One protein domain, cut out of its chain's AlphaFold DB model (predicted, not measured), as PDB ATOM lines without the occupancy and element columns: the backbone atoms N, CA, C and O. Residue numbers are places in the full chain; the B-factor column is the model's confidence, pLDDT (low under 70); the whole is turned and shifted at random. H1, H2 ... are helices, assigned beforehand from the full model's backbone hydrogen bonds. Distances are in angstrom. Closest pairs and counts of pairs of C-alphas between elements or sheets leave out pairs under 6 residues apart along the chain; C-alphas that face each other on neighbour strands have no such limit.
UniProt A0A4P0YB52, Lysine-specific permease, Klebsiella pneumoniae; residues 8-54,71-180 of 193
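What this domain is: This is residues 8 to 54 and 71 to 180 of the 193 residues of the protein "Lysine-specific permease" of Klebsiella pneumoniae (UniProt A0A4P0YB52). An open, loosely packed frame of helices: the longest helix, H4, is its spine, and H2 makes a V with it, joined near one end through the short H3. At the other end H1 bridges the gap, while H5 slants away from H4 and H6 folds back from the tip of H5, apart from H4. The printed part has 157 residues, with six named helices, H1 to H6 in chain order, and no named strand; its class is all helix. It is loose, with a radius of gyration of the C-alphas of 19.6 A and spans of 58 by 46 by 34 A.

Where its parts are: H1, residues 12 to 17, begins at C-alpha 12 (122.820, 123.508, 139.226). H2, residues 23 to 52, is 42.5 A long. H3 holds residues 72 to 79. H4, residues 83 to 117, is 51.5 A long. H5, residues 135 to 153, measures 26.9 A. H6, residues 157 to 180, measures 34.7 A and ends at C-alpha 180 (112.483, 113.750, 128.557).

How they stand to each other: H1 and H2 form a helical hairpin and only just touch, with 3 pairs of C-alphas within 8 A; the closest are Ala 17 and Pro 23, 5.5 A. H2 touches H3 with residues 49 to 52 alone, the closest C-alphas being Ile 49 and Val 76, 6.9 A. H3 and H4 form a helical hairpin, opposite ways at a shallow tilt of 16 degrees; C-alphas 74 and 86 are closest, 5.0 A. H2 and H4 are apart. H4 touches H5 at a steep tilt of 45 degrees, C-alphas 109 and 138 being closest, 5.2 A. H5 and H6 touch only at the corner, only just, with 3 pairs; C-alphas 152 and 160 are closest, 6.7 A. Every O i to N i+4 pair is within hydrogen-bond range in H1, H3, H4, H5 and H6, and 25 of 26 in H2.

The domain as a whole: The farthest C-alphas, Pro 54 and Arg 123, are 58.6 A apart. Residues 55 to 70 are not printed; C-alphas 54 and 71 are 17.3 A apart across the cut. The link from H4 to H5 is long, 17 residues. Mean pLDDT of the printed part is 77.9, with residues 71 to 86 and 152 to 158 among those under 70.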
ATOM      1  N   GLN A   8     116.013 119.850 145.152       63.53
ATOM      2  CA  GLN A   8     116.004 120.921 144.154       63.53
ATOM      3  C   GLN A   8     117.357 121.652 144.168       63.53
ATOM      4  O   GLN A   8     117.921 121.906 145.231       63.53
ATOM      5  N   GLY A   9     117.912 121.956 142.992       64.69
ATOM      6  CA  GLY A   9     119.268 122.499 142.852       64.69
ATOM      7  C   GLY A   9     120.332 121.481 142.432       64.69
ATOM      8  O   GLY A   9     121.458 121.872 142.136       64.69
ATOM      9  N   THR A  10     119.996 120.195 142.301       70.88
ATOM     10  CA  THR A  10     120.879 119.222 141.625       70.88
ATOM     11  C   THR A  10     121.090 119.574 140.148       70.88
ATOM     12  O   THR A  10     122.185 119.364 139.625       70.88
ATOM     13  N   GLU A  11     120.119 120.227 139.496       72.50
ATOM     14  CA  GLU A  11     120.292 120.794 138.150       72.50
ATOM     15  C   GLU A  11     121.385 121.876 138.061       72.50
ATOM     16  O   GLU A  11     121.956 122.088 136.988       72.50
ATOM     17  N   LEU A  12     121.747 122.513 139.182       71.00
ATOM     18  CA  LEU A  12     122.820 123.508 139.226       71.00
ATOM     19  C   LEU A  12     124.176 122.899 138.861       71.00
ATOM     20  O   LEU A  12     125.014 123.575 138.270       71.00
ATOM     21  N   ILE A  13     124.371 121.612 139.161       73.88
ATOM     22  CA  ILE A  13     125.575 120.864 138.786       73.88
ATOM     23  C   ILE A  13     125.732 120.862 137.262       73.88
ATOM     24  O   ILE A  13     126.846 120.994 136.772       73.88
ATOM     25  N   GLY A  14     124.629 120.774 136.510       70.25
ATOM     26  CA  GLY A  14     124.639 120.835 135.048       70.25
ATOM     27  C   GLY A  14     124.986 122.222 134.502       70.25
ATOM     28  O   GLY A  14     125.728 122.326 133.530       70.25
ATOM     29  N   ILE A  15     124.514 123.291 135.151       73.06
ATOM     30  CA  ILE A  15     124.880 124.670 134.781       73.06
ATOM     31  C   ILE A  15     126.368 124.908 135.062       73.06
ATOM     32  O   ILE A  15     127.093 125.374 134.188       73.06
ATOM     33  N   ALA A  16     126.834 124.515 136.251       71.38
ATOM     34  CA  ALA A  16     128.239 124.606 136.629       71.38
ATOM     35  C   ALA A  16     129.134 123.731 135.736       71.38
ATOM     36  O   ALA A  16     130.255 124.124 135.435       71.38
ATOM     37  N   ALA A  17     128.644 122.585 135.250       71.81
ATOM     38  CA  ALA A  17     129.361 121.740 134.294       71.81
ATOM     39  C   ALA A  17     129.724 122.453 133.001       71.81
ATOM     40  O   ALA A  17     130.815 122.227 132.486       71.81
ATOM     41  N   GLY A  18     128.840 123.320 132.501       69.44
ATOM     42  CA  GLY A  18     129.091 124.090 131.285       69.44
ATOM     43  C   GLY A  18     130.218 125.116 131.425       69.44
ATOM     44  O   GLY A  18     130.748 125.574 130.418       69.44
ATOM     45  N   GLU A  19     130.597 125.468 132.655       72.00
ATOM     46  CA  GLU A  19     131.604 126.491 132.957       72.00
ATOM     47  C   GLU A  19     132.811 125.940 133.738       72.00
ATOM     48  O   GLU A  19     133.766 126.669 133.996       72.00
ATOM     49  N   SER A  20     132.783 124.665 134.132       75.75
ATOM     50  CA  SER A  20     133.830 124.044 134.940       75.75
ATOM     51  C   SER A  20     134.970 123.533 134.063       75.75
ATOM     52  O   SER A  20     134.753 122.868 133.054       75.75
ATOM     53  N   GLU A  21     136.208 123.761 134.498       66.56
ATOM     54  CA  GLU A  21     137.387 123.179 133.854       66.56
ATOM     55  C   GLU A  21     137.355 121.647 134.026       66.56
ATOM     56  O   GLU A  21     137.139 121.157 135.136       66.56
ATOM     57  N   ASN A  22     137.520 120.876 132.945       80.38
ATOM     58  CA  ASN A  22     137.493 119.400 132.936       80.38
ATOM     59  C   ASN A  22     136.286 118.759 133.678       80.38
ATOM     60  O   ASN A  22     136.466 118.044 134.677       80.38
ATOM     61  N   PRO A  23     135.045 118.967 133.194       77.06
ATOM     62  CA  PRO A  23     133.824 118.566 133.899       77.06
ATOM     63  C   PRO A  23     133.704 117.047 134.102       77.06
ATOM     64  O   PRO A  23     133.207 116.616 135.142       77.06
ATOM     65  N   GLU A  24     134.229 116.230 133.180       78.12
ATOM     66  CA  GLU A  24     134.166 114.757 133.242       78.12
ATOM     67  C   GLU A  24     134.828 114.163 134.492       78.12
ATOM     68  O   GLU A  24     134.390 113.131 134.998       78.12
ATOM     69  N   LYS A  25     135.873 114.811 135.017       79.81
ATOM     70  CA  LYS A  25     136.595 114.342 136.210       79.81
ATOM     71  C   LYS A  25     136.196 115.111 137.462       79.81
ATOM     72  O   LYS A  25     136.024 114.512 138.526       79.81
ATOM     73  N   ASN A  26     136.043 116.429 137.345       82.31
ATOM     74  CA  ASN A  26     135.832 117.296 138.500       82.31
ATOM     75  C   ASN A  26     134.423 117.166 139.080       82.31
ATOM     76  O   ASN A  26     134.274 117.138 140.303       82.31
ATOM     77  N   ILE A  27     133.402 116.979 138.242       83.81
ATOM     78  CA  ILE A  27     132.021 116.873 138.719       83.81
ATOM     79  C   ILE A  27     131.762 115.576 139.482       83.81
ATOM     80  O   ILE A  27     131.310 115.664 140.626       83.81
ATOM     81  N   PRO A  28     132.084 114.376 138.956       81.06
ATOM     82  CA  PRO A  28     131.838 113.142 139.698       81.06
ATOM     83  C   PRO A  28     132.594 113.097 141.029       81.06
ATOM     84  O   PRO A  28     132.070 112.602 142.031       81.06
ATOM     85  N   ARG A  29     133.817 113.648 141.060       82.19
ATOM     86  CA  ARG A  29     134.630 113.742 142.276       82.19
ATOM     87  C   ARG A  29     134.004 114.686 143.301       82.19
ATOM     88  O   ARG A  29     133.858 114.292 144.459       82.19
ATOM     89  N   ALA A  30     133.602 115.886 142.882       82.94
ATOM     90  CA  ALA A  30     132.958 116.864 143.754       82.94
ATOM     91  C   ALA A  30     131.637 116.327 144.320       82.94
ATOM     92  O   ALA A  30     131.423 116.388 145.528       82.94
ATOM     93  N   VAL A  31     130.794 115.714 143.482       84.00
ATOM     94  CA  VAL A  31     129.519 115.113 143.908       84.00
ATOM     95  C   VAL A  31     129.746 114.036 144.964       84.00
ATOM     96  O   VAL A  31     129.101 114.059 146.011       84.00
ATOM     97  N   ARG A  32     130.695 113.118 144.744       82.06
ATOM     98  CA  ARG A  32     130.984 112.036 145.697       82.06
ATOM     99  C   ARG A  32     131.509 112.575 147.030       82.06
ATOM    100  O   ARG A  32     131.109 112.086 148.083       82.06
ATOM    101  N   GLN A  33     132.367 113.594 146.989       84.00
ATOM    102  CA  GLN A  33     132.895 114.243 148.188       84.00
ATOM    103  C   GLN A  33     131.794 114.967 148.972       84.00
ATOM    104  O   GLN A  33     131.720 114.833 150.193       84.00
ATOM    105  N   VAL A  34     130.923 115.707 148.282       86.00
ATOM    106  CA  VAL A  34     129.792 116.410 148.898       86.00
ATOM    107  C   VAL A  34     128.793 115.416 149.489       86.00
ATOM    108  O   VAL A  34     128.386 115.600 150.631       86.00
ATOM    109  N   PHE A  35     128.464 114.335 148.780       82.62
ATOM    110  CA  PHE A  35     127.542 113.300 149.257       82.62
ATOM    111  C   PHE A  35     127.996 112.681 150.583       82.62
ATOM    112  O   PHE A  35     127.255 112.711 151.561       82.62
ATOM    113  N   TRP A  36     129.236 112.181 150.644       82.25
ATOM    114  CA  TRP A  36     129.777 111.573 151.864       82.25
ATOM    115  C   TRP A  36     129.864 112.563 153.018       82.25
ATOM    116  O   TRP A  36     129.573 112.219 154.162       82.25
ATOM    117  N   ARG A  37     130.227 113.808 152.712       81.12
ATOM    118  CA  ARG A  37     130.317 114.872 153.703       81.12
ATOM    119  C   ARG A  37     128.941 115.218 154.280       81.12
ATOM    120  O   ARG A  37     128.819 115.307 155.496       81.12
ATOM    121  N   ILE A  38     127.909 115.363 153.445       85.00
ATOM    122  CA  ILE A  38     126.530 115.610 153.898       85.00
ATOM    123  C   ILE A  38     126.023 114.427 154.721       85.00
ATOM    124  O   ILE A  38     125.518 114.651 155.814       85.00
ATOM    125  N   LEU A  39     126.194 113.194 154.230       83.75
ATOM    126  CA  LEU A  39     125.742 111.982 154.915       83.75
ATOM    127  C   LEU A  39     126.341 111.883 156.322       83.75
ATOM    128  O   LEU A  39     125.608 111.714 157.293       83.75
ATOM    129  N   LEU A  40     127.663 112.040 156.432       83.38
ATOM    130  CA  LEU A  40     128.366 111.970 157.709       83.38
ATOM    131  C   LEU A  40     127.868 113.064 158.656       83.38
ATOM    132  O   LEU A  40     127.469 112.751 159.773       83.38
ATOM    133  N   PHE A  41     127.817 114.324 158.213       81.19
ATOM    134  CA  PHE A  41     127.363 115.420 159.071       81.19
ATOM    135  C   PHE A  41     125.898 115.282 159.496       81.19
ATOM    136  O   PHE A  41     125.595 115.568 160.649       81.19
ATOM    137  N   TYR A  42     125.005 114.813 158.620       80.94
ATOM    138  CA  TYR A  42     123.596 114.589 158.961       80.94
ATOM    139  C   TYR A  42     123.428 113.492 160.011       80.94
ATOM    140  O   TYR A  42     122.768 113.708 161.024       80.94
ATOM    141  N   VAL A  43     124.044 112.326 159.791       81.25
ATOM    142  CA  VAL A  43     123.940 111.193 160.721       81.25
ATOM    143  C   VAL A  43     124.542 111.561 162.075       81.25
ATOM    144  O   VAL A  43     123.924 111.316 163.108       81.25
ATOM    145  N   PHE A  44     125.712 112.206 162.082       80.50
ATOM    146  CA  PHE A  44     126.391 112.603 163.315       80.50
ATOM    147  C   PHE A  44     125.612 113.679 164.080       80.50
ATOM    148  O   PHE A  44     125.483 113.603 165.299       80.50
ATOM    149  N   ALA A  45     125.036 114.648 163.369       75.19
ATOM    150  CA  ALA A  45     124.176 115.663 163.959       75.19
ATOM    151  C   ALA A  45     122.934 115.065 164.623       75.19
ATOM    152  O   ALA A  45     122.654 115.375 165.779       75.19
ATOM    153  N   ILE A  46     122.206 114.199 163.912       76.88
ATOM    154  CA  ILE A  46     121.003 113.544 164.438       76.88
ATOM    155  C   ILE A  46     121.360 112.691 165.653       76.88
ATOM    156  O   ILE A  46     120.642 112.731 166.647       76.88
ATOM    157  N   LEU A  47     122.483 111.971 165.611       79.44
ATOM    158  CA  LEU A  47     122.970 111.172 166.733       79.44
ATOM    159  C   LEU A  47     123.256 112.043 167.967       79.44
ATOM    160  O   LEU A  47     122.791 111.714 169.052       79.44
ATOM    161  N   ILE A  48     123.947 113.177 167.805       74.88
ATOM    162  CA  ILE A  48     124.212 114.121 168.906       74.88
ATOM    163  C   ILE A  48     122.904 114.688 169.470       74.88
ATOM    164  O   ILE A  48     122.712 114.687 170.682       74.88
ATOM    165  N   ILE A  49     121.992 115.141 168.605       71.19
ATOM    166  CA  ILE A  49     120.690 115.681 169.026       71.19
ATOM    167  C   ILE A  49     119.890 114.612 169.787       71.19
ATOM    168  O   ILE A  49     119.323 114.911 170.834       71.19
ATOM    169  N   SER A  50     119.901 113.365 169.310       69.56
ATOM    170  CA  SER A  50     119.176 112.243 169.927       69.56
ATOM    171  C   SER A  50     119.767 111.802 171.270       69.56
ATOM    172  O   SER A  50     119.048 111.254 172.098       69.56
ATOM    173  N   LEU A  51     121.067 112.019 171.496       71.25
ATOM    174  CA  LEU A  51     121.722 111.755 172.784       71.25
ATOM    175  C   LEU A  51     121.472 112.866 173.814       71.25
ATOM    176  O   LEU A  51     121.537 112.600 175.011       71.25
ATOM    177  N   ILE A  52     121.220 114.100 173.364       67.06
ATOM    178  CA  ILE A  52     121.026 115.263 174.244       67.06
ATOM    179  C   ILE A  52     119.547 115.477 174.586       67.06
ATOM    180  O   ILE A  52     119.238 115.848 175.717       67.06
ATOM    181  N   ILE A  53     118.633 115.255 173.637       60.94
ATOM    182  CA  ILE A  53     117.196 115.445 173.851       60.94
ATOM    183  C   ILE A  53     116.553 114.083 174.147       60.94
ATOM    184  O   ILE A  53     116.501 113.235 173.251       60.94
ATOM    185  N   PRO A  54     116.038 113.845 175.368       59.53
ATOM    186  CA  PRO A  54     115.324 112.614 175.669       59.53
ATOM    187  C   PRO A  54     114.083 112.489 174.773       59.53
ATOM    188  O   PRO A  54     113.314 113.432 174.609       59.53
ATOM    189  N   SER A  71     116.388 126.438 164.498       57.00
ATOM    190  CA  SER A  71     117.228 125.304 164.125       57.00
ATOM    191  C   SER A  71     117.343 124.328 165.307       57.00
ATOM    192  O   SER A  71     117.643 124.751 166.425       57.00
ATOM    193  N   PRO A  72     117.176 123.010 165.108       58.62
ATOM    194  CA  PRO A  72     117.298 122.033 166.192       58.62
ATOM    195  C   PRO A  72     118.664 122.097 166.897       58.62
ATOM    196  O   PRO A  72     118.761 121.825 168.090       58.62
ATOM    197  N   PHE A  73     119.713 122.559 166.207       60.66
ATOM    198  CA  PHE A  73     121.008 122.826 166.830       60.66
ATOM    199  C   PHE A  73     120.988 124.019 167.787       60.66
ATOM    200  O   PHE A  73     121.608 123.955 168.845       60.66
ATOM    201  N   THR A  74     120.291 125.110 167.451       63.00
ATOM    202  CA  THR A  74     120.201 126.271 168.350       63.00
ATOM    203  C   THR A  74     119.393 125.922 169.594       63.00
ATOM    204  O   THR A  74     119.751 126.366 170.682       63.00
ATOM    205  N   LEU A  75     118.385 125.052 169.455       61.84
ATOM    206  CA  LEU A  75     117.614 124.511 170.575       61.84
ATOM    207  C   LEU A  75     118.501 123.705 171.544       61.84
ATOM    208  O   LEU A  75     118.468 123.934 172.751       61.84
ATOM    209  N   VAL A  76     119.355 122.821 171.016       63.03
ATOM    210  CA  VAL A  76     120.303 122.021 171.813       63.03
ATOM    211  C   VAL A  76     121.270 122.905 172.607       63.03
ATOM    212  O   VAL A  76     121.476 122.678 173.798       63.03
ATOM    213  N   PHE A  77     121.835 123.946 171.989       62.84
ATOM    214  CA  PHE A  77     122.765 124.849 172.680       62.84
ATOM    215  C   PHE A  77     122.084 125.750 173.714       62.84
ATOM    216  O   PHE A  77     122.700 126.090 174.726       62.84
ATOM    217  N   GLN A  78     120.814 126.098 173.492       63.31
ATOM    218  CA  GLN A  78     120.012 126.847 174.455       63.31
ATOM    219  C   GLN A  78     119.679 125.997 175.693       63.31
ATOM    220  O   GLN A  78     119.825 126.483 176.812       63.31
ATOM    221  N   HIS A  79     119.325 124.719 175.512       59.00
ATOM    222  CA  HIS A  79     119.110 123.772 176.617       59.00
ATOM    223  C   HIS A  79     120.402 123.431 177.378       59.00
ATOM    224  O   HIS A  79     120.363 123.237 178.590       59.00
ATOM    225  N   ALA A  80     121.554 123.410 176.702       61.16
ATOM    226  CA  ALA A  80     122.860 123.173 177.322       61.16
ATOM    227  C   ALA A  80     123.438 124.397 178.078       61.16
ATOM    228  O   ALA A  80     124.563 124.330 178.570       61.16
ATOM    229  N   GLY A  81     122.712 125.523 178.155       57.56
ATOM    230  CA  GLY A  81     123.141 126.731 178.881       57.56
ATOM    231  C   GLY A  81     124.253 127.540 178.199       57.56
ATOM    232  O   GLY A  81     124.808 128.464 178.793       57.56
ATOM    233  N   LEU A  82     124.579 127.234 176.940       63.75
ATOM    234  CA  LEU A  82     125.641 127.878 176.162       63.75
ATOM    235  C   LEU A  82     125.047 128.931 175.213       63.75
ATOM    236  O   LEU A  82     125.058 128.762 173.992       63.75
ATOM    237  N   LEU A  83     124.558 130.053 175.758       62.38
ATOM    238  CA  LEU A  83     124.032 131.173 174.952       62.38
ATOM    239  C   LEU A  83     125.026 131.644 173.872       62.38
ATOM    240  O   LEU A  83     124.629 131.949 172.747       62.38
ATOM    241  N   SER A  84     126.324 131.640 174.183       66.44
ATOM    242  CA  SER A  84     127.389 131.998 173.239       66.44
ATOM    243  C   SER A  84     127.460 131.048 172.035       66.44
ATOM    244  O   SER A  84     127.731 131.486 170.919       66.44
ATOM    245  N   ALA A  85     127.170 129.755 172.224       67.94
ATOM    246  CA  ALA A  85     127.169 128.770 171.142       67.94
ATOM    247  C   ALA A  85     125.942 128.921 170.225       67.94
ATOM    248  O   ALA A  85     126.062 128.761 169.010       67.94
ATOM    249  N   ALA A  86     124.785 129.310 170.772       66.88
ATOM    250  CA  ALA A  86     123.592 129.602 169.974       66.88
ATOM    251  C   ALA A  86     123.814 130.794 169.018       66.88
ATOM    252  O   ALA A  86     123.426 130.731 167.851       66.88
ATOM    253  N   ALA A  87     124.500 131.849 169.474       74.38
ATOM    254  CA  ALA A  87     124.842 133.001 168.636       74.38
ATOM    255  C   ALA A  87     125.797 132.632 167.485       74.38
ATOM    256  O   ALA A  87     125.579 133.041 166.344       74.38
ATOM    257  N   ILE A  88     126.814 131.807 167.761       79.75
ATOM    258  CA  ILE A  88     127.738 131.298 166.735       79.75
ATOM    259  C   ILE A  88     126.978 130.458 165.703       79.75
ATOM    260  O   ILE A  88     127.158 130.652 164.502       79.75
ATOM    261  N   MET A  89     126.084 129.570 166.146       76.62
ATOM    262  CA  MET A  89     125.271 128.767 165.230       76.62
ATOM    263  C   MET A  89     124.362 129.624 164.350       76.62
ATOM    264  O   MET A  89     124.287 129.375 163.149       76.62
ATOM    265  N   ASN A  90     123.735 130.663 164.901       78.38
ATOM    266  CA  ASN A  90     122.952 131.610 164.107       78.38
ATOM    267  C   ASN A  90     123.806 132.316 163.043       78.38
ATOM    268  O   ASN A  90     123.370 132.440 161.899       78.38
ATOM    269  N   ALA A  91     125.039 132.715 163.371       81.31
ATOM    270  CA  ALA A  91     125.957 133.308 162.398       81.31
ATOM    271  C   ALA A  91     126.352 132.319 161.283       81.31
ATOM    272  O   ALA A  91     126.386 132.686 160.105       81.31
ATOM    273  N   VAL A  92     126.597 131.049 161.630       82.44
ATOM    274  CA  VAL A  92     126.881 129.978 160.658       82.44
ATOM    275  C   VAL A  92     125.682 129.748 159.736       82.44
ATOM    276  O   VAL A  92     125.856 129.690 158.518       82.44
ATOM    277  N   ILE A  93     124.469 129.669 160.291       82.25
ATOM    278  CA  ILE A  93     123.227 129.505 159.521       82.25
ATOM    279  C   ILE A  93     123.029 130.691 158.576       82.25
ATOM    280  O   ILE A  93     122.792 130.485 157.389       82.25
ATOM    281  N   LEU A  94     123.189 131.923 159.065       84.06
ATOM    282  CA  LEU A  94     123.050 133.127 158.245       84.06
ATOM    283  C   LEU A  94     124.039 133.119 157.073       84.06
ATOM    284  O   LEU A  94     123.657 133.362 155.929       84.06
ATOM    285  N   THR A  95     125.298 132.774 157.342       87.44
ATOM    286  CA  THR A  95     126.340 132.671 156.311       87.44
ATOM    287  C   THR A  95     126.003 131.587 155.284       87.44
ATOM    288  O   THR A  95     126.163 131.797 154.081       87.44
ATOM    289  N   ALA A  96     125.487 130.439 155.736       84.88
ATOM    290  CA  ALA A  96     125.068 129.349 154.861       84.88
ATOM    291  C   ALA A  96     123.889 129.753 153.959       84.88
ATOM    292  O   ALA A  96     123.928 129.500 152.754       84.88
ATOM    293  N   VAL A  97     122.878 130.431 154.512       85.56
ATOM    294  CA  VAL A  97     121.711 130.920 153.760       85.56
ATOM    295  C   VAL A  97     122.122 131.967 152.725       85.56
ATOM    296  O   VAL A  97     121.698 131.879 151.574       85.56
ATOM    297  N   LEU A  98     122.989 132.918 153.087       87.44
ATOM    298  CA  LEU A  98     123.501 133.928 152.152       87.44
ATOM    299  C   LEU A  98     124.293 133.296 150.999       87.44
ATOM    300  O   LEU A  98     124.106 133.663 149.838       87.44
ATOM    301  N   SER A  99     125.138 132.309 151.299       86.56
ATOM    302  CA  SER A  99     125.907 131.570 150.290       86.56
ATOM    303  C   SER A  99     125.005 130.788 149.323       86.56
ATOM    304  O   SER A  99     125.176 130.853 148.098       86.56
ATOM    305  N   ALA A 100     123.989 130.102 149.858       83.44
ATOM    306  CA  ALA A 100     122.993 129.397 149.056       83.44
ATOM    307  C   ALA A 100     122.186 130.367 148.175       83.44
ATOM    308  O   ALA A 100     122.007 130.115 146.983       83.44
ATOM    309  N   GLY A 101     121.770 131.511 148.730       86.75
ATOM    310  CA  GLY A 101     121.058 132.564 148.005       86.75
ATOM    311  C   GLY A 101     121.861 133.122 146.829       86.75
ATOM    312  O   GLY A 101     121.339 133.212 145.718       86.75
ATOM    313  N   ASN A 102     123.152 133.409 147.029       88.62
ATOM    314  CA  ASN A 102     124.034 133.877 145.956       88.62
ATOM    315  C   ASN A 102     124.156 132.848 144.815       88.62
ATOM    316  O   ASN A 102     124.066 133.201 143.638       88.62
ATOM    317  N   SER A 103     124.287 131.564 145.157       84.75
ATOM    318  CA  SER A 103     124.347 130.475 144.170       84.75
ATOM    319  C   SER A 103     123.026 130.317 143.401       84.75
ATOM    320  O   SER A 103     123.030 130.116 142.186       84.75
ATOM    321  N   GLY A 104     121.882 130.476 144.075       85.00
ATOM    322  CA  GLY A 104     120.560 130.457 143.440       85.00
ATOM    323  C   GLY A 104     120.316 131.651 142.508       85.00
ATOM    324  O   GLY A 104     119.779 131.485 141.408       85.00
ATOM    325  N   MET A 105     120.762 132.851 142.893       87.19
ATOM    326  CA  MET A 105     120.710 134.038 142.028       87.19
ATOM    327  C   MET A 105     121.592 133.872 140.790       87.19
ATOM    328  O   MET A 105     121.166 134.227 139.686       87.19
ATOM    329  N   TYR A 106     122.784 133.294 140.954       85.69
ATOM    330  CA  TYR A 106     123.678 132.954 139.849       85.69
ATOM    331  C   TYR A 106     122.997 132.023 138.837       85.69
ATOM    332  O   TYR A 106     122.903 132.350 137.650       85.69
ATOM    333  N   ALA A 107     122.432 130.916 139.330       84.12
ATOM    334  CA  ALA A 107     121.690 129.935 138.541       84.12
ATOM    335  C   ALA A 107     120.573 130.576 137.715       84.12
ATOM    336  O   ALA A 107     120.498 130.418 136.497       84.12
ATOM    337  N   SER A 108     119.714 131.331 138.399       85.88
ATOM    338  CA  SER A 108     118.507 131.929 137.829       85.88
ATOM    339  C   SER A 108     118.855 132.939 136.743       85.88
ATOM    340  O   SER A 108     118.239 132.975 135.680       85.88
ATOM    341  N   THR A 109     119.898 133.727 136.989       87.88
ATOM    342  CA  THR A 109     120.409 134.732 136.059       87.88
ATOM    343  C   THR A 109     120.970 134.086 134.789       87.88
ATOM    344  O   THR A 109     120.673 134.548 133.685       87.88
ATOM    345  N   ARG A 110     121.737 132.993 134.917       83.44
ATOM    346  CA  ARG A 110     122.262 132.232 133.772       83.44
ATOM    347  C   ARG A 110     121.162 131.517 132.990       83.44
ATOM    348  O   ARG A 110     121.183 131.584 131.767       83.44
ATOM    349  N   MET A 111     120.183 130.916 133.666       85.56
ATOM    350  CA  MET A 111     119.029 130.289 133.007       85.56
ATOM    351  C   MET A 111     118.194 131.301 132.215       85.56
ATOM    352  O   MET A 111     117.816 131.043 131.075       85.56
ATOM    353  N   LEU A 112     117.925 132.480 132.779       85.88
ATOM    354  CA  LEU A 112     117.179 133.520 132.070       85.88
ATOM    355  C   LEU A 112     117.961 134.062 130.862       85.88
ATOM    356  O   LEU A 112     117.376 134.340 129.815       85.88
ATOM    357  N   TYR A 113     119.284 134.176 130.990       86.56
ATOM    358  CA  TYR A 113     120.169 134.555 129.892       86.56
ATOM    359  C   TYR A 113     120.154 133.526 128.750       86.56
ATOM    360  O   TYR A 113     119.974 133.915 127.597       86.56
ATOM    361  N   THR A 114     120.294 132.228 129.044       83.94
ATOM    362  CA  THR A 114     120.272 131.179 128.008       83.94
ATOM    363  C   THR A 114     118.924 131.127 127.294       83.94
ATOM    364  O   THR A 114     118.889 131.098 126.067       83.94
ATOM    365  N   LEU A 115     117.814 131.254 128.030       84.00
ATOM    366  CA  LEU A 115     116.474 131.364 127.440       84.00
ATOM    367  C   LEU A 115     116.338 132.568 126.497       84.00
ATOM    368  O   LEU A 115     115.652 132.479 125.478       84.00
ATOM    369  N   ALA A 116     116.978 133.694 126.814       86.06
ATOM    370  CA  ALA A 116     116.956 134.882 125.966       86.06
ATOM    371  C   ALA A 116     117.812 134.721 124.703       86.06
ATOM    372  O   ALA A 116     117.422 135.207 123.640       86.06
ATOM    373  N   CYS A 117     118.946 134.022 124.797       83.88
ATOM    374  CA  CYS A 117     119.769 133.661 123.640       83.88
ATOM    375  C   CYS A 117     119.030 132.718 122.679       83.88
ATOM    376  O   CYS A 117     119.081 132.930 121.471       83.88
ATOM    377  N   ASP A 118     118.266 131.763 123.214       83.62
ATOM    378  CA  ASP A 118     117.440 130.827 122.437       83.62
ATOM    379  C   ASP A 118     116.152 131.465 121.871       83.62
ATOM    380  O   ASP A 118     115.317 130.783 121.277       83.62
ATOM    381  N   GLY A 119     115.942 132.770 122.083       81.75
ATOM    382  CA  GLY A 119     114.758 133.497 121.618       81.75
ATOM    383  C   GLY A 119     113.467 133.186 122.385       81.75
ATOM    384  O   GLY A 119     112.399 133.634 121.971       81.75
ATOM    385  N   LYS A 120     113.545 132.453 123.504       82.62
ATOM    386  CA  LYS A 120     112.403 132.110 124.374       82.62
ATOM    387  C   LYS A 120     112.109 133.170 125.439       82.62
ATOM    388  O   LYS A 120     111.046 133.137 126.052       82.62
ATOM    389  N   ALA A 121     113.030 134.104 125.660       86.44
ATOM    390  CA  ALA A 121     112.850 135.266 126.526       86.44
ATOM    391  C   ALA A 121     113.247 136.563 125.789       86.44
ATOM    392  O   ALA A 121     113.945 136.508 124.771       86.44
ATOM    393  N   PRO A 122     112.819 137.748 126.269       84.25
ATOM    394  CA  PRO A 122     113.145 139.019 125.629       84.25
ATOM    395  C   PRO A 122     114.653 139.202 125.417       84.25
ATOM    396  O   PRO A 122     115.442 139.062 126.353       84.25
ATOM    397  N   ARG A 123     115.054 139.626 124.209       81.44
ATOM    398  CA  ARG A 123     116.464 139.880 123.819       81.44
ATOM    399  C   ARG A 123     117.195 140.894 124.708       81.44
ATOM    400  O   ARG A 123     118.410 141.037 124.643       81.44
ATOM    401  N   ILE A 124     116.469 141.627 125.546       82.38
ATOM    402  CA  ILE A 124     117.051 142.533 126.540       82.38
ATOM    403  C   ILE A 124     117.890 141.745 127.563       82.38
ATOM    404  O   ILE A 124     118.902 142.262 128.040       82.38
ATOM    405  N   PHE A 125     117.522 140.493 127.860       84.44
ATOM    406  CA  PHE A 125     118.211 139.637 128.828       84.44
ATOM    407  C   PHE A 125     119.407 138.869 128.248       84.44
ATOM    408  O   PHE A 125     120.230 138.396 129.022       84.44
ATOM    409  N   SER A 126     119.567 138.812 126.920       83.38
ATOM    410  CA  SER A 126     120.717 138.167 126.259       83.38
ATOM    411  C   SER A 126     121.951 139.076 126.159       83.38
ATOM    412  O   SER A 126     122.941 138.728 125.519       83.38
ATOM    413  N   LYS A 127     121.918 140.272 126.764       82.44
ATOM    414  CA  LYS A 127     123.058 141.200 126.776       82.44
ATOM    415  C   LYS A 127     124.015 140.879 127.926       82.44
ATOM    416  O   LYS A 127     123.649 140.978 129.098       82.44
ATOM    417  N   LEU A 128     125.263 140.572 127.581       84.81
ATOM    418  CA  LEU A 128     126.372 140.412 128.521       84.81
ATOM    419  C   LEU A 128     127.085 141.745 128.776       84.81
ATOM    420  O   LEU A 128     127.277 142.554 127.870       84.81
ATOM    421  N   SER A 129     127.505 141.964 130.023       85.00
ATOM    422  CA  SER A 129     128.443 143.034 130.373       85.00
ATOM    423  C   SER A 129     129.884 142.652 130.002       85.00
ATOM    424  O   SER A 129     130.184 141.475 129.815       85.00
ATOM    425  N   ARG A 130     130.807 143.627 129.994       74.56
ATOM    426  CA  ARG A 130     132.253 143.409 129.769       74.56
ATOM    427  C   ARG A 130     132.879 142.366 130.704       74.56
ATOM    428  O   ARG A 130     133.862 141.747 130.334       74.56
ATOM    429  N   GLY A 131     132.304 142.167 131.891       77.12
ATOM    430  CA  GLY A 131     132.739 141.151 132.858       77.12
ATOM    431  C   GLY A 131     132.061 139.782 132.718       77.12
ATOM    432  O   GLY A 131     132.104 139.008 133.662       77.12
ATOM    433  N   GLY A 132     131.347 139.498 131.621       76.81
ATOM    434  CA  GLY A 132     130.714 138.187 131.397       76.81
ATOM    435  C   GLY A 132     129.433 137.923 132.205       76.81
ATOM    436  O   GLY A 132     128.903 136.809 132.177       76.81
ATOM    437  N   VAL A 133     128.904 138.943 132.892       82.19
ATOM    438  CA  VAL A 133     127.680 138.858 133.708       82.19
ATOM    439  C   VAL A 133     126.489 139.489 132.969       82.19
ATOM    440  O   VAL A 133     126.586 140.655 132.559       82.19
ATOM    441  N   PRO A 134     125.352 138.783 132.810       84.75
ATOM    442  CA  PRO A 134     124.156 139.329 132.175       84.75
ATOM    443  C   PRO A 134     123.368 140.198 133.173       84.75
ATOM    444  O   PRO A 134     122.457 139.745 133.864       84.75
ATOM    445  N   ARG A 135     123.744 141.482 133.264       85.00
ATOM    446  CA  ARG A 135     123.220 142.436 134.265       85.00
ATOM    447  C   ARG A 135     121.701 142.608 134.213       85.00
ATOM    448  O   ARG A 135     121.069 142.674 135.257       85.00
ATOM    449  N   ASN A 136     121.106 142.637 133.021       85.75
ATOM    450  CA  ASN A 136     119.656 142.812 132.879       85.75
ATOM    451  C   ASN A 136     118.876 141.625 133.458       85.75
ATOM    452  O   ASN A 136     117.852 141.822 134.108       85.75
ATOM    453  N   ALA A 137     119.379 140.405 133.249       86.44
ATOM    454  CA  ALA A 137     118.804 139.207 133.847       86.44
ATOM    455  C   ALA A 137     118.979 139.221 135.373       86.44
ATOM    456  O   ALA A 137     118.032 138.908 136.088       86.44
ATOM    457  N   LEU A 138     120.140 139.670 135.868       88.06
ATOM    458  CA  LEU A 138     120.407 139.809 137.302       88.06
ATOM    459  C   LEU A 138     119.454 140.802 137.984       88.06
ATOM    460  O   LEU A 138     118.926 140.516 139.055       88.06
ATOM    461  N   TYR A 139     119.206 141.969 137.382       88.50
ATOM    462  CA  TYR A 139     118.262 142.937 137.947       88.50
ATOM    463  C   TYR A 139     116.840 142.378 137.985       88.50
ATOM    464  O   TYR A 139     116.168 142.505 139.005       88.50
ATOM    465  N   ALA A 140     116.397 141.706 136.919       88.00
ATOM    466  CA  ALA A 140     115.071 141.096 136.879       88.00
ATOM    467  C   ALA A 140     114.893 140.021 137.965       88.00
ATOM    468  O   ALA A 140     113.906 140.050 138.700       88.00
ATOM    469  N   THR A 141     115.860 139.111 138.116       87.50
ATOM    470  CA  THR A 141     115.814 138.066 139.152       87.50
ATOM    471  C   THR A 141     115.872 138.662 140.558       87.50
ATOM    472  O   THR A 141     115.146 138.205 141.437       87.50
ATOM    473  N   THR A 142     116.651 139.727 140.760       88.88
ATOM    474  CA  THR A 142     116.727 140.447 142.042       88.88
ATOM    475  C   THR A 142     115.406 141.127 142.395       88.88
ATOM    476  O   THR A 142     114.968 141.033 143.535       88.88
ATOM    477  N   VAL A 143     114.740 141.782 141.436       90.00
ATOM    478  CA  VAL A 143     113.430 142.418 141.666       90.00
ATOM    479  C   VAL A 143     112.385 141.375 142.048       90.00
ATOM    480  O   VAL A 143     111.652 141.574 143.012       90.00
ATOM    481  N   ILE A 144     112.348 140.238 141.350       87.88
ATOM    482  CA  ILE A 144     111.434 139.138 141.684       87.88
ATOM    483  C   ILE A 144     111.737 138.596 143.088       87.88
ATOM    484  O   ILE A 144     110.820 138.426 143.888       87.88
ATOM    485  N   ALA A 145     113.014 138.380 143.420       86.50
ATOM    486  CA  ALA A 145     113.420 137.933 144.749       86.50
ATOM    487  C   ALA A 145     113.033 138.943 145.846       86.50
ATOM    488  O   ALA A 145     112.526 138.542 146.891       86.50
ATOM    489  N   ALA A 146     113.205 140.245 145.597       86.44
ATOM    490  CA  ALA A 146     112.814 141.309 146.518       86.44
ATOM    491  C   ALA A 146     111.292 141.373 146.717       86.44
ATOM    492  O   ALA A 146     110.830 141.533 147.844       86.44
ATOM    493  N   LEU A 147     110.503 141.182 145.656       85.25
ATOM    494  CA  LEU A 147     109.043 141.085 145.753       85.25
ATOM    495  C   LEU A 147     108.613 139.863 146.575       85.25
ATOM    496  O   LEU A 147     107.774 139.998 147.462       85.25
ATOM    497  N   CYS A 148     109.220 138.695 146.348       82.88
ATOM    498  CA  CYS A 148     108.982 137.498 147.164       82.88
ATOM    499  C   CYS A 148     109.416 137.677 148.627       82.88
ATOM    500  O   CYS A 148     108.812 137.109 149.532       82.88
ATOM    501  N   PHE A 149     110.465 138.457 148.886       82.50
ATOM    502  CA  PHE A 149     110.873 138.784 150.250       82.50
ATOM    503  C   PHE A 149     109.853 139.704 150.934       82.50
ATOM    504  O   PHE A 149     109.465 139.458 152.075       82.50
ATOM    505  N   LEU A 150     109.356 140.719 150.220       81.75
ATOM    506  CA  LEU A 150     108.324 141.623 150.724       81.75
ATOM    507  C   LEU A 150     107.037 140.873 151.077       81.75
ATOM    508  O   LEU A 150     106.458 141.143 152.124       81.75
ATOM    509  N   THR A 151     106.611 139.887 150.280       77.00
ATOM    510  CA  THR A 151     105.409 139.093 150.601       77.00
ATOM    511  C   THR A 151     105.553 138.269 151.883       77.00
ATOM    512  O   THR A 151     104.552 138.035 152.559       77.00
ATOM    513  N   SER A 152     106.777 137.893 152.266       69.62
ATOM    514  CA  SER A 152     107.058 137.255 153.559       69.62
ATOM    515  C   SER A 152     106.863 138.220 154.739       69.62
ATOM    516  O   SER A 152     106.352 137.825 155.785       69.62
ATOM    517  N   MET A 153     107.184 139.510 154.565       68.12
ATOM    518  CA  MET A 153     107.009 140.533 155.609       68.12
ATOM    519  C   MET A 153     105.538 140.863 155.898       68.12
ATOM    520  O   MET A 153     105.210 141.229 157.023       68.12
ATOM    521  N   PHE A 154     104.645 140.706 154.914       67.44
ATOM    522  CA  PHE A 154     103.201 140.920 155.092       67.44
ATOM    523  C   PHE A 154     102.471 139.728 155.743       67.44
ATOM    524  O   PHE A 154     101.261 139.788 155.948       67.44
ATOM    525  N   GLY A 155     103.202 138.676 156.137       58.84
ATOM    526  CA  GLY A 155     102.819 137.852 157.283       58.84
ATOM    527  C   GLY A 155     101.628 136.916 157.089       58.84
ATOM    528  O   GLY A 155     100.800 136.800 157.988       58.84
ATOM    529  N   ASN A 156     101.545 136.191 155.971       58.88
ATOM    530  CA  ASN A 156     100.618 135.063 155.888       58.88
ATOM    531  C   ASN A 156     101.382 133.765 155.611       58.88
ATOM    532  O   ASN A 156     101.937 133.578 154.527       58.88
ATOM    533  N   GLN A 157     101.391 132.850 156.588       66.56
ATOM    534  CA  GLN A 157     101.971 131.504 156.470       66.56
ATOM    535  C   GLN A 157     101.458 130.780 155.211       66.56
ATOM    536  O   GLN A 157     102.174 129.985 154.602       66.56
ATOM    537  N   THR A 158     100.250 131.120 154.752       69.00
ATOM    538  CA  THR A 158      99.688 130.661 153.481       69.00
ATOM    539  C   THR A 158     100.526 131.071 152.268       69.00
ATOM    540  O   THR A 158     100.763 130.230 151.406       69.00
ATOM    541  N   VAL A 159     101.020 132.310 152.189       74.25
ATOM    542  CA  VAL A 159     101.835 132.786 151.052       74.25
ATOM    543  C   VAL A 159     103.183 132.071 151.021       74.25
ATOM    544  O   VAL A 159     103.643 131.668 149.955       74.25
ATOM    545  N   TYR A 160     103.777 131.836 152.191       72.31
ATOM    546  CA  TYR A 160     104.990 131.034 152.311       72.31
ATOM    547  C   TYR A 160     104.775 129.594 151.816       72.31
ATOM    548  O   TYR A 160     105.551 129.096 151.001       72.31
ATOM    549  N   LEU A 161     103.686 128.940 152.236       75.50
ATOM    550  CA  LEU A 161     103.339 127.592 151.772       75.50
ATOM    551  C   LEU A 161     103.022 127.548 150.272       75.50
ATOM    552  O   LEU A 161     103.376 126.578 149.604       75.50
ATOM    553  N   TRP A 162     102.390 128.590 149.727       78.50
ATOM    554  CA  TRP A 162     102.160 128.724 148.289       78.50
ATOM    555  C   TRP A 162     103.479 128.834 147.530       78.50
ATOM    556  O   TRP A 162     103.704 128.050 146.616       78.50
ATOM    557  N   LEU A 163     104.380 129.727 147.947       76.88
ATOM    558  CA  LEU A 163     105.702 129.889 147.335       76.88
ATOM    559  C   LEU A 163     106.519 128.593 147.393       76.88
ATOM    560  O   LEU A 163     107.087 128.186 146.379       76.88
ATOM    561  N   LEU A 164     106.529 127.910 148.541       76.62
ATOM    562  CA  LEU A 164     107.183 126.609 148.691       76.62
ATOM    563  C   LEU A 164     106.603 125.562 147.742       76.62
ATOM    564  O   LEU A 164     107.351 124.842 147.078       76.62
ATOM    565  N   ASN A 165     105.276 125.464 147.664       79.31
ATOM    566  CA  ASN A 165     104.635 124.483 146.802       79.31
ATOM    567  C   ASN A 165     104.872 124.807 145.320       79.31
ATOM    568  O   ASN A 165     105.269 123.932 144.553       79.31
ATOM    569  N   THR A 166     104.715 126.063 144.907       78.88
ATOM    570  CA  THR A 166     104.990 126.484 143.530       78.88
ATOM    571  C   THR A 166     106.451 126.233 143.150       78.88
ATOM    572  O   THR A 166     106.697 125.693 142.073       78.88
ATOM    573  N   SER A 167     107.411 126.522 144.037       80.00
ATOM    574  CA  SER A 167     108.832 126.205 143.815       80.00
ATOM    575  C   SER A 167     109.078 124.701 143.687       80.00
ATOM    576  O   SER A 167     109.820 124.260 142.811       80.00
ATOM    577  N   GLY A 168     108.433 123.887 144.526       77.81
ATOM    578  CA  GLY A 168     108.523 122.432 144.423       77.81
ATOM    579  C   GLY A 168     107.977 121.913 143.088       77.81
ATOM    580  O   GLY A 168     108.613 121.079 142.447       77.81
ATOM    581  N   MET A 169     106.830 122.429 142.632       81.81
ATOM    582  CA  MET A 169     106.233 122.050 141.344       81.81
ATOM    583  C   MET A 169     107.124 122.412 140.156       81.81
ATOM    584  O   MET A 169     107.311 121.579 139.269       81.81
ATOM    585  N   THR A 170     107.703 123.617 140.128       80.00
ATOM    586  CA  THR A 170     108.616 124.014 139.043       80.00
ATOM    587  C   THR A 170     109.866 123.135 139.002       80.00
ATOM    588  O   THR A 170     110.313 122.789 137.909       80.00
ATOM    589  N   GLY A 171     110.372 122.689 140.157       78.12
ATOM    590  CA  GLY A 171     111.460 121.708 140.240       78.12
ATOM    591  C   GLY A 171     111.105 120.368 139.595       78.12
ATOM    592  O   GLY A 171     111.846 119.871 138.749       78.12
ATOM    593  N   PHE A 172     109.930 119.814 139.905       79.44
ATOM    594  CA  PHE A 172     109.469 118.571 139.276       79.44
ATOM    595  C   PHE A 172     109.289 118.703 137.760       79.44
ATOM    596  O   PHE A 172     109.650 117.786 137.024       79.44
ATOM    597  N   ILE A 173     108.770 119.838 137.281       81.06
ATOM    598  CA  ILE A 173     108.641 120.114 135.841       81.06
ATOM    599  C   ILE A 173     110.023 120.179 135.183       81.06
ATOM    600  O   ILE A 173     110.214 119.608 134.109       81.06
ATOM    601  N   ALA A 174     110.998 120.825 135.829       79.19
ATOM    602  CA  ALA A 174     112.370 120.879 135.337       79.19
ATOM    603  C   ALA A 174     112.983 119.474 135.234       79.19
ATOM    604  O   ALA A 174     113.551 119.133 134.196       79.19
ATOM    605  N   TRP A 175     112.807 118.622 136.247       80.44
ATOM    606  CA  TRP A 175     113.295 117.239 136.213       80.44
ATOM    607  C   TRP A 175     112.606 116.383 135.155       80.44
ATOM    608  O   TRP A 175     113.280 115.616 134.474       80.44
ATOM    609  N   LEU A 176     111.294 116.542 134.958       81.81
ATOM    610  CA  LEU A 176     110.573 115.915 133.847       81.81
ATOM    611  C   LEU A 176     111.147 116.357 132.500       81.81
ATOM    612  O   LEU A 176     111.395 115.520 131.636       81.81
ATOM    613  N   GLY A 177     111.419 117.654 132.337       77.88
ATOM    614  CA  GLY A 177     112.081 118.201 131.155       77.88
ATOM    615  C   GLY A 177     113.457 117.578 130.922       77.88
ATOM    616  O   GLY A 177     113.728 117.109 129.821       77.88
ATOM    617  N   ILE A 178     114.294 117.496 131.960       79.00
ATOM    618  CA  ILE A 178     115.620 116.863 131.893       79.00
ATOM    619  C   ILE A 178     115.496 115.379 131.532       79.00
ATOM    620  O   ILE A 178     116.215 114.913 130.652       79.00
ATOM    621  N   ALA A 179     114.576 114.642 132.157       79.75
ATOM    622  CA  ALA A 179     114.354 113.225 131.886       79.75
ATOM    623  C   ALA A 179     113.884 112.987 130.443       79.75
ATOM    624  O   ALA A 179     114.410 112.109 129.760       79.75
ATOM    625  N   ILE A 180     112.950 113.803 129.947       80.00
ATOM    626  CA  ILE A 180     112.483 113.750 128.557       80.00
ATOM    627  C   ILE A 180     113.622 114.103 127.601       80.00
ATOM    628  O   ILE A 180     113.819 113.398 126.616       80.00
TER     629      ILE A 180